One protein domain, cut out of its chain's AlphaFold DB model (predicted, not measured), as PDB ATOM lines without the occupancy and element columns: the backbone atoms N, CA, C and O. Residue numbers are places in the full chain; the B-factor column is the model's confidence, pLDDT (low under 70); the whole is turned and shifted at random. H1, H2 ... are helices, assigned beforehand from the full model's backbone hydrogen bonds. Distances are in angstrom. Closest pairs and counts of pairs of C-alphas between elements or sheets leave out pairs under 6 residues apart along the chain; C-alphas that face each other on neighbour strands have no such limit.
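AT A GLANCE: This is residues 519 to 577 of the 578 residues of a protein of Vibrio ponticus (UniProt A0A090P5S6). A helical hairpin of H2 and H1, side by side, makes one flank, and a long arm, of which residues 558 to 577 stand free, leads away to a lone short helix, H4. The small H3 lies between the hairpin and this arm. The printed part has 59 residues, all helix in class, with four named helices in the order H1, H2, H3, H4. It is only just loose, close to extended, with a radius of gyration of the C-alphas of 15.2 A, and flat, spanning 37 by 31 by 17 A.

IN THESE COORDINATES: H2, the longest, holds residues 533 to 544 over 16.1 A, from C-alpha 533 at (18.215, 40.107, -33.608). H1 holds residues 519 to 529 over 15.4 A. H3 holds residues 553 to 556 over 5.6 A. H4 holds residues 569 to 575 over 10.5 A, ending at C-alpha 575 at (19.304, 63.776, -34.420).

HOW THE PARTS SIT: H2 and H1 form a hairpin and touch, their closest C-alphas, of Gln 535 and Ser 527, 5.0 A apart; they run opposite ways at a shallow tilt of 24 degrees. H2 and H3 are close but not clearly touching, the C-alphas of Asp 544 and Ser 555 closest at 7.9 A. H4 is apart from H1, H2 and H3. Every O i to N i+4 pair is within hydrogen-bond range in H1 and H2; H4 has 1 of 3, beside 3 of 4 O i to N i+3 pairs, and H3 is too short for an O i to N i+4 pair.

THE WHOLE: The C-alphas farthest apart, of Asn 549 and Ala 577, are 39.0 A apart. The printed part has no cut. The link from H3 to H4, 12 residues, is long. Residues 547 to 550 and 572 to 577 have pLDDT under 70.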
ATOM      1  N   GLU A 519      12.470  30.334 -19.849       91.94
ATOM      2  CA  GLU A 519      12.186  30.795 -21.211       91.94
ATOM      3  C   GLU A 519      12.916  32.107 -21.528       91.94
ATOM      4  O   GLU A 519      13.650  32.185 -22.517       91.94
ATOM      5  N   THR A 520      12.769  33.133 -20.682       92.06
ATOM      6  CA  THR A 520      13.402  34.441 -20.918       92.06
ATOM      7  C   THR A 520      14.924  34.363 -20.867       92.06
ATOM      8  O   THR A 520      15.598  35.003 -21.677       92.06
ATOM      9  N   ILE A 521      15.478  33.529 -19.983       94.19
ATOM     10  CA  ILE A 521      16.924  33.291 -19.887       94.19
ATOM     11  C   ILE A 521      17.443  32.578 -21.141       94.19
ATOM     12  O   ILE A 521      18.436  33.022 -21.724       94.19
ATOM     13  N   SER A 522      16.777  31.508 -21.585       96.06
ATOM     14  CA  SER A 522      17.176  30.757 -22.782       96.06
ATOM     15  C   SER A 522      17.160  31.641 -24.033       96.06
ATOM     16  O   SER A 522      18.167  31.716 -24.742       96.06
ATOM     17  N   LEU A 523      16.080  32.401 -24.254       95.69
ATOM     18  CA  LEU A 523      15.963  33.306 -25.403       95.69
ATOM     19  C   LEU A 523      17.054  34.390 -25.408       95.69
ATOM     20  O   LEU A 523      17.611  34.716 -26.463       95.69
ATOM     21  N   LEU A 524      17.394  34.946 -24.240       96.31
ATOM     22  CA  LEU A 524      18.453  35.949 -24.121       96.31
ATOM     23  C   LEU A 524      19.842  35.358 -24.409       96.31
ATOM     24  O   LEU A 524      20.637  35.958 -25.140       96.31
ATOM     25  N   GLN A 525      20.133  34.175 -23.866       96.88
ATOM     26  CA  GLN A 525      21.411  33.497 -24.080       96.88
ATOM     27  C   GLN A 525      21.608  33.103 -25.549       96.88
ATOM     28  O   GLN A 525      22.675  33.362 -26.110       96.88
ATOM     29  N   GLU A 526      20.590  32.521 -26.188       96.50
ATOM     30  CA  GLU A 526      20.657  32.112 -27.594       96.50
ATOM     31  C   GLU A 526      20.783  33.307 -28.538       96.50
ATOM     32  O   GLU A 526      21.664  33.315 -29.402       96.50
ATOM     33  N   SER A 527      19.955  34.339 -28.346       96.56
ATOM     34  CA  SER A 527      19.994  35.538 -29.191       96.56
ATOM     35  C   SER A 527      21.355  36.231 -29.139       96.56
ATOM     36  O   SER A 527      21.888  36.617 -30.181       96.56
ATOM     37  N   THR A 528      21.960  36.323 -27.951       95.94
ATOM     38  CA  THR A 528      23.281  36.935 -27.761       95.94
ATOM     39  C   THR A 528      24.395  36.066 -28.344       95.94
ATOM     40  O   THR A 528      25.256  36.572 -29.064       95.94
ATOM     41  N   ARG A 529      24.368  34.746 -28.096       96.00
ATOM     42  CA  ARG A 529      25.381  33.805 -28.604       96.00
ATOM     43  C   ARG A 529      25.401  33.756 -30.131       96.00
ATOM     44  O   ARG A 529      26.473  33.773 -30.730       96.00
ATOM     45  N   ASN A 530      24.223  33.746 -30.750       95.62
ATOM     46  CA  ASN A 530      24.070  33.656 -32.200       95.62
ATOM     47  C   ASN A 530      24.061  35.026 -32.894       95.62
ATOM     48  O   ASN A 530      23.952  35.083 -34.117       95.62
ATOM     49  N   LYS A 531      24.139  36.129 -32.131       95.75
ATOM     50  CA  LYS A 531      23.972  37.509 -32.623       95.75
ATOM     51  C   LYS A 531      22.695  37.679 -33.461       95.75
ATOM     52  O   LYS A 531      22.683  38.382 -34.470       95.75
ATOM     53  N   ASN A 532      21.615  37.012 -33.053       96.06
ATOM     54  CA  ASN A 532      20.366  36.947 -33.801       96.06
ATOM     55  C   ASN A 532      19.348  37.957 -33.250       96.06
ATOM     56  O   ASN A 532      18.741  37.752 -32.196       96.06
ATOM     57  N   TYR A 533      19.135  39.039 -33.999       94.12
ATOM     58  CA  TYR A 533      18.215  40.107 -33.608       94.12
ATOM     59  C   TYR A 533      16.746  39.663 -33.571       94.12
ATOM     60  O   TYR A 533      15.992  40.126 -32.719       94.12
ATOM     61  N   ASP A 534      16.319  38.738 -34.432       95.00
ATOM     62  CA  ASP A 534      14.937  38.249 -34.405       95.00
ATOM     63  C   ASP A 534      14.670  37.368 -33.180       95.00
ATOM     64  O   ASP A 534      13.595  37.459 -32.587       95.00
ATOM     65  N   GLN A 535      15.656  36.582 -32.732       92.56
ATOM     66  CA  GLN A 535      15.571  35.902 -31.434       92.56
ATOM     67  C   GLN A 535      15.542  36.909 -30.274       92.56
ATOM     68  O   GLN A 535      14.764  36.732 -29.340       92.56
ATOM     69  N   PHE A 536      16.307  38.004 -30.353       95.81
ATOM     70  CA  PHE A 536      16.248  39.064 -29.342       95.81
ATOM     71  C   PHE A 536      14.872  39.749 -29.293       95.81
ATOM     72  O   PHE A 536      14.350  40.002 -28.211       95.81
ATOM     73  N   LYS A 537      14.220  39.988 -30.441       95.88
ATOM     74  CA  LYS A 537      12.832  40.486 -30.465       95.88
ATOM     75  C   LYS A 537      11.857  39.509 -29.812       95.88
ATOM     76  O   LYS A 537      10.913  39.956 -29.172       95.88
ATOM     77  N   ARG A 538      12.066  38.192 -29.958       94.25
ATOM     78  CA  ARG A 538      11.256  37.180 -29.256       94.25
ATOM     79  C   ARG A 538      11.472  37.246 -27.748       94.25
ATOM     80  O   ARG A 538      10.486  37.215 -27.026       94.25
ATOM     81  N   TYR A 539      12.716  37.401 -27.289       94.38
ATOM     82  CA  TYR A 539      13.024  37.668 -25.880       94.38
ATOM     83  C   TYR A 539      12.301  38.924 -25.372       94.38
ATOM     84  O   TYR A 539      11.567  38.844 -24.392       94.38
ATOM     85  N   ALA A 540      12.455  40.058 -26.063       92.00
ATOM     86  CA  ALA A 540      11.823  41.319 -25.680       92.00
ATOM     87  C   ALA A 540      10.296  41.182 -25.628       92.00
ATOM     88  O   ALA A 540       9.685  41.515 -24.622       92.00
ATOM     89  N   ALA A 541       9.689  40.574 -26.651       90.50
ATOM     90  CA  ALA A 541       8.257  40.308 -26.670       90.50
ATOM     91  C   ALA A 541       7.814  39.352 -25.551       90.50
ATOM     92  O   ALA A 541       6.722  39.524 -25.021       90.50
ATOM     93  N   ALA A 542       8.622  38.349 -25.191       89.75
ATOM     94  CA  ALA A 542       8.319  37.441 -24.088       89.75
ATOM     95  C   ALA A 542       8.341  38.179 -22.745       89.75
ATOM     96  O   ALA A 542       7.430  37.984 -21.953       89.75
ATOM     97  N   VAL A 543       9.326  39.056 -22.518       89.00
ATOM     98  CA  VAL A 543       9.411  39.912 -21.323       89.00
ATOM     99  C   VAL A 543       8.270  40.931 -21.288       89.00
ATOM    100  O   VAL A 543       7.600  41.055 -20.269       89.00
ATOM    101  N   ASP A 544       7.989  41.619 -22.394       86.62
ATOM    102  CA  ASP A 544       6.940  42.643 -22.464       86.62
ATOM    103  C   ASP A 544       5.537  42.037 -22.295       86.62
ATOM    104  O   ASP A 544       4.688  42.612 -21.617       86.62
ATOM    105  N   LYS A 545       5.299  40.828 -22.832       83.44
ATOM    106  CA  LYS A 545       4.050  40.072 -22.621       83.44
ATOM    107  C   LYS A 545       3.835  39.632 -21.176       83.44
ATOM    108  O   LYS A 545       2.708  39.276 -20.836       83.44
ATOM    109  N   GLN A 546       4.868  39.640 -20.328       77.56
ATOM    110  CA  GLN A 546       4.664  39.393 -18.898       77.56
ATOM    111  C   GLN A 546       3.788  40.482 -18.266       77.56
ATOM    112  O   GLN A 546       3.127  40.173 -17.284       77.56
ATOM    113  N   GLY A 547       3.716  41.681 -18.876       68.19
ATOM    114  CA  GLY A 547       2.715  42.744 -18.681       68.19
ATOM    115  C   GLY A 547       1.716  42.545 -17.537       68.19
ATOM    116  O   GLY A 547       2.048  42.826 -16.382       68.19
ATOM    117  N   ASP A 548       0.517  42.053 -17.883       58.19
ATOM    118  CA  ASP A 548      -0.656  41.859 -17.002       58.19
ATOM    119  C   ASP A 548      -0.513  40.683 -16.012       58.19
ATOM    120  O   ASP A 548      -1.213  40.612 -15.002       58.19
ATOM    121  N   ASN A 549       0.432  39.771 -16.266       66.19
ATOM    122  CA  ASN A 549       0.845  38.734 -15.309       66.19
ATOM    123  C   ASN A 549       1.884  39.260 -14.289       66.19
ATOM    124  O   ASN A 549       2.309  38.501 -13.422       66.19
ATOM    125  N   ALA A 550       2.198  40.562 -14.403       60.38
ATOM    126  CA  ALA A 550       2.868  41.485 -13.491       60.38
ATOM    127  C   ALA A 550       4.354  41.246 -13.219       60.38
ATOM    128  O   ALA A 550       4.765  40.151 -12.862       60.38
ATOM    129  N   VAL A 551       5.156  42.325 -13.264       70.75
ATOM    130  CA  VAL A 551       6.448  42.317 -12.548       70.75
ATOM    131  C   VAL A 551       6.888  43.678 -12.002       70.75
ATOM    132  O   VAL A 551       7.646  43.741 -11.042       70.75
ATOM    133  N   THR A 552       6.426  44.803 -12.565       80.69
ATOM    134  CA  THR A 552       6.913  46.138 -12.163       80.69
ATOM    135  C   THR A 552       5.859  47.222 -12.375       80.69
ATOM    136  O   THR A 552       5.001  47.086 -13.236       80.69
ATOM    137  N   LEU A 553       5.960  48.353 -11.668       87.94
ATOM    138  CA  LEU A 553       5.049  49.497 -11.861       87.94
ATOM    139  C   LEU A 553       5.027  50.011 -13.308       87.94
ATOM    140  O   LEU A 553       3.985  50.416 -13.807       87.94
ATOM    141  N   ARG A 554       6.167  49.954 -14.009       88.19
ATOM    142  CA  ARG A 554       6.256  50.372 -15.416       88.19
ATOM    143  C   ARG A 554       5.425  49.506 -16.365       88.19
ATOM    144  O   ARG A 554       5.120  49.984 -17.448       88.19
ATOM    145  N   SER A 555       5.062  48.270 -15.993       85.31
ATOM    146  CA  SER A 555       4.194  47.435 -16.838       85.31
ATOM    147  C   SER A 555       2.738  47.900 -16.830       85.31
ATOM    148  O   SER A 555       1.976  47.487 -17.690       85.31
ATOM    149  N   GLN A 556       2.372  48.791 -15.902       85.94
ATOM    150  CA  GLN A 556       1.054  49.425 -15.821       85.94
ATOM    151  C   GLN A 556       0.972  50.728 -16.638       85.94
ATOM    152  O   GLN A 556      -0.009  51.461 -16.545       85.94
ATOM    153  N   LEU A 557       2.023  51.063 -17.395       88.38
ATOM    154  CA  LEU A 557       2.108  52.275 -18.207       88.38
ATOM    155  C   LEU A 557       2.085  51.915 -19.695       88.38
ATOM    156  O   LEU A 557       2.767  50.987 -20.125       88.38
ATOM    157  N   GLU A 558       1.367  52.705 -20.493       88.69
ATOM    158  CA  GLU A 558       1.348  52.590 -21.954       88.69
ATOM    159  C   GLU A 558       1.927  53.854 -22.606       88.69
ATOM    160  O   GLU A 558       1.745  54.977 -22.128       88.69
ATOM    161  N   PHE A 559       2.635  53.682 -23.726       89.31
ATOM    162  CA  PHE A 559       3.125  54.807 -24.518       89.31
ATOM    163  C   PHE A 559       1.993  55.454 -25.315       89.31
ATOM    164  O   PHE A 559       1.422  54.849 -26.224       89.31
ATOM    165  N   ILE A 560       1.740  56.736 -25.055       90.94
ATOM    166  CA  ILE A 560       0.815  57.531 -25.865       90.94
ATOM    167  C   ILE A 560       1.486  57.849 -27.205       90.94
ATOM    168  O   ILE A 560       2.542  58.485 -27.264       90.94
ATOM    169  N   LYS A 561       0.869  57.400 -28.302       87.56
ATOM    170  CA  LYS A 561       1.369  57.661 -29.658       87.56
ATOM    171  C   LYS A 561       1.305  59.157 -29.969       87.56
ATOM    172  O   LYS A 561       0.276  59.794 -29.762       87.56
ATOM    173  N   ASN A 562       2.394  59.704 -30.512       85.31
ATOM    174  CA  ASN A 562       2.437  61.099 -30.942       85.31
ATOM    175  C   ASN A 562       1.496  61.311 -32.151       85.31
ATOM    176  O   ASN A 562       1.646  60.597 -33.148       85.31
ATOM    177  N   PRO A 563       0.577  62.299 -32.113       85.75
ATOM    178  CA  PRO A 563      -0.290  62.636 -33.246       85.75
ATOM    179  C   PRO A 563       0.464  62.970 -34.541       85.75
ATOM    180  O   PRO A 563      -0.071  62.769 -35.627       85.75
ATOM    181  N   ALA A 564       1.712  63.440 -34.446       85.31
ATOM    182  CA  ALA A 564       2.572  63.743 -35.592       85.31
ATOM    183  C   ALA A 564       3.076  62.495 -36.357       85.31
ATOM    184  O   ALA A 564       3.751  62.635 -37.376       85.31
ATOM    185  N   GLY A 565       2.750  61.283 -35.891       84.06
ATOM    186  CA  GLY A 565       3.114  60.021 -36.536       84.06
ATOM    187  C   GLY A 565       4.489  59.481 -36.130       84.06
ATOM    188  O   GLY A 565       5.203  60.057 -35.307       84.06
ATOM    189  N   SER A 566       4.858  58.324 -36.684       84.94
ATOM    190  CA  SER A 566       6.167  57.703 -36.466       84.94
ATOM    191  C   SER A 566       7.234  58.311 -37.383       84.94
ATOM    192  O   SER A 566       6.973  58.680 -38.526       84.94
ATOM    193  N   PHE A 567       8.471  58.399 -36.896       82.69
ATOM    194  CA  PHE A 567       9.628  58.799 -37.697       82.69
ATOM    195  C   PHE A 567      10.396  57.573 -38.206       82.69
ATOM    196  O   PHE A 567      10.406  56.508 -37.589       82.69
ATOM    197  N   HIS A 568      11.088  57.733 -39.335       82.62
ATOM    198  CA  HIS A 568      11.954  56.690 -39.877       82.62
ATOM    199  C   HIS A 568      13.219  56.536 -39.019       82.62
ATOM    200  O   HIS A 568      13.887  57.529 -38.728       82.62
ATOM    201  N   LEU A 569      13.592  55.298 -38.673       81.38
ATOM    202  CA  LEU A 569      14.698  55.001 -37.749       81.38
ATOM    203  C   LEU A 569      16.034  55.653 -38.168       81.38
ATOM    204  O   LEU A 569      16.790  56.116 -37.321       81.38
ATOM    205  N   LEU A 570      16.301  55.766 -39.478       78.12
ATOM    206  CA  LEU A 570      17.515  56.412 -40.012       78.12
ATOM    207  C   LEU A 570      17.648  57.900 -39.635       78.12
ATOM    208  O   LEU A 570      18.768  58.382 -39.484       78.12
ATOM    209  N   LYS A 571      16.534  58.621 -39.432       72.12
ATOM    210  CA  LYS A 571      16.562  60.025 -38.977       72.12
ATOM    211  C   LYS A 571      16.958  60.150 -37.500       72.12
ATOM    212  O   LYS A 571      17.438  61.200 -37.088       72.12
ATOM    213  N   LEU A 572      16.801  59.084 -36.711       69.81
ATOM    214  CA  LEU A 572      17.109  59.089 -35.281       69.81
ATOM    215  C   LEU A 572      18.618  59.206 -35.007       69.81
ATOM    216  O   LEU A 572      19.027  59.890 -34.075       69.81
ATOM    217  N   ASN A 573      19.449  58.570 -35.841       60.00
ATOM    218  CA  ASN A 573      20.908  58.620 -35.696       60.00
ATOM    219  C   ASN A 573      21.490  59.988 -36.079       60.00
ATOM    220  O   ASN A 573      22.510  60.383 -35.527       60.00
ATOM    221  N   GLN A 574      20.832  60.727 -36.978       54.94
ATOM    222  CA  GLN A 574      21.227  62.093 -37.339       54.94
ATOM    223  C   GLN A 574      20.880  63.104 -36.232       54.94
ATOM    224  O   GLN A 574      21.678  63.992 -35.969       54.94
ATOM    225  N   LEU A 575      19.750  62.923 -35.536       52.78
ATOM    226  CA  LEU A 575      19.304  63.776 -34.420       52.78
ATOM    227  C   LEU A 575      20.071  63.568 -33.103       52.78
ATOM    228  O   LEU A 575      20.001  64.420 -32.230       52.78
ATOM    229  N   ARG A 576      20.755  62.429 -32.923       51.12
ATOM    230  CA  ARG A 576      21.631  62.183 -31.758       51.12
ATOM    231  C   ARG A 576      23.060  62.702 -31.952       51.12
ATOM    232  O   ARG A 576      23.809  62.743 -30.983       51.12
ATOM    233  N   ALA A 577      23.447  62.995 -33.194       49.06
ATOM    234  CA  ALA A 577      24.779  63.481 -33.560       49.06
ATOM    235  C   ALA A 577      24.841  65.014 -33.709       49.06
ATOM    236  O   ALA A 577      25.937  65.571 -33.748       49.06
TER     237      ALA A 577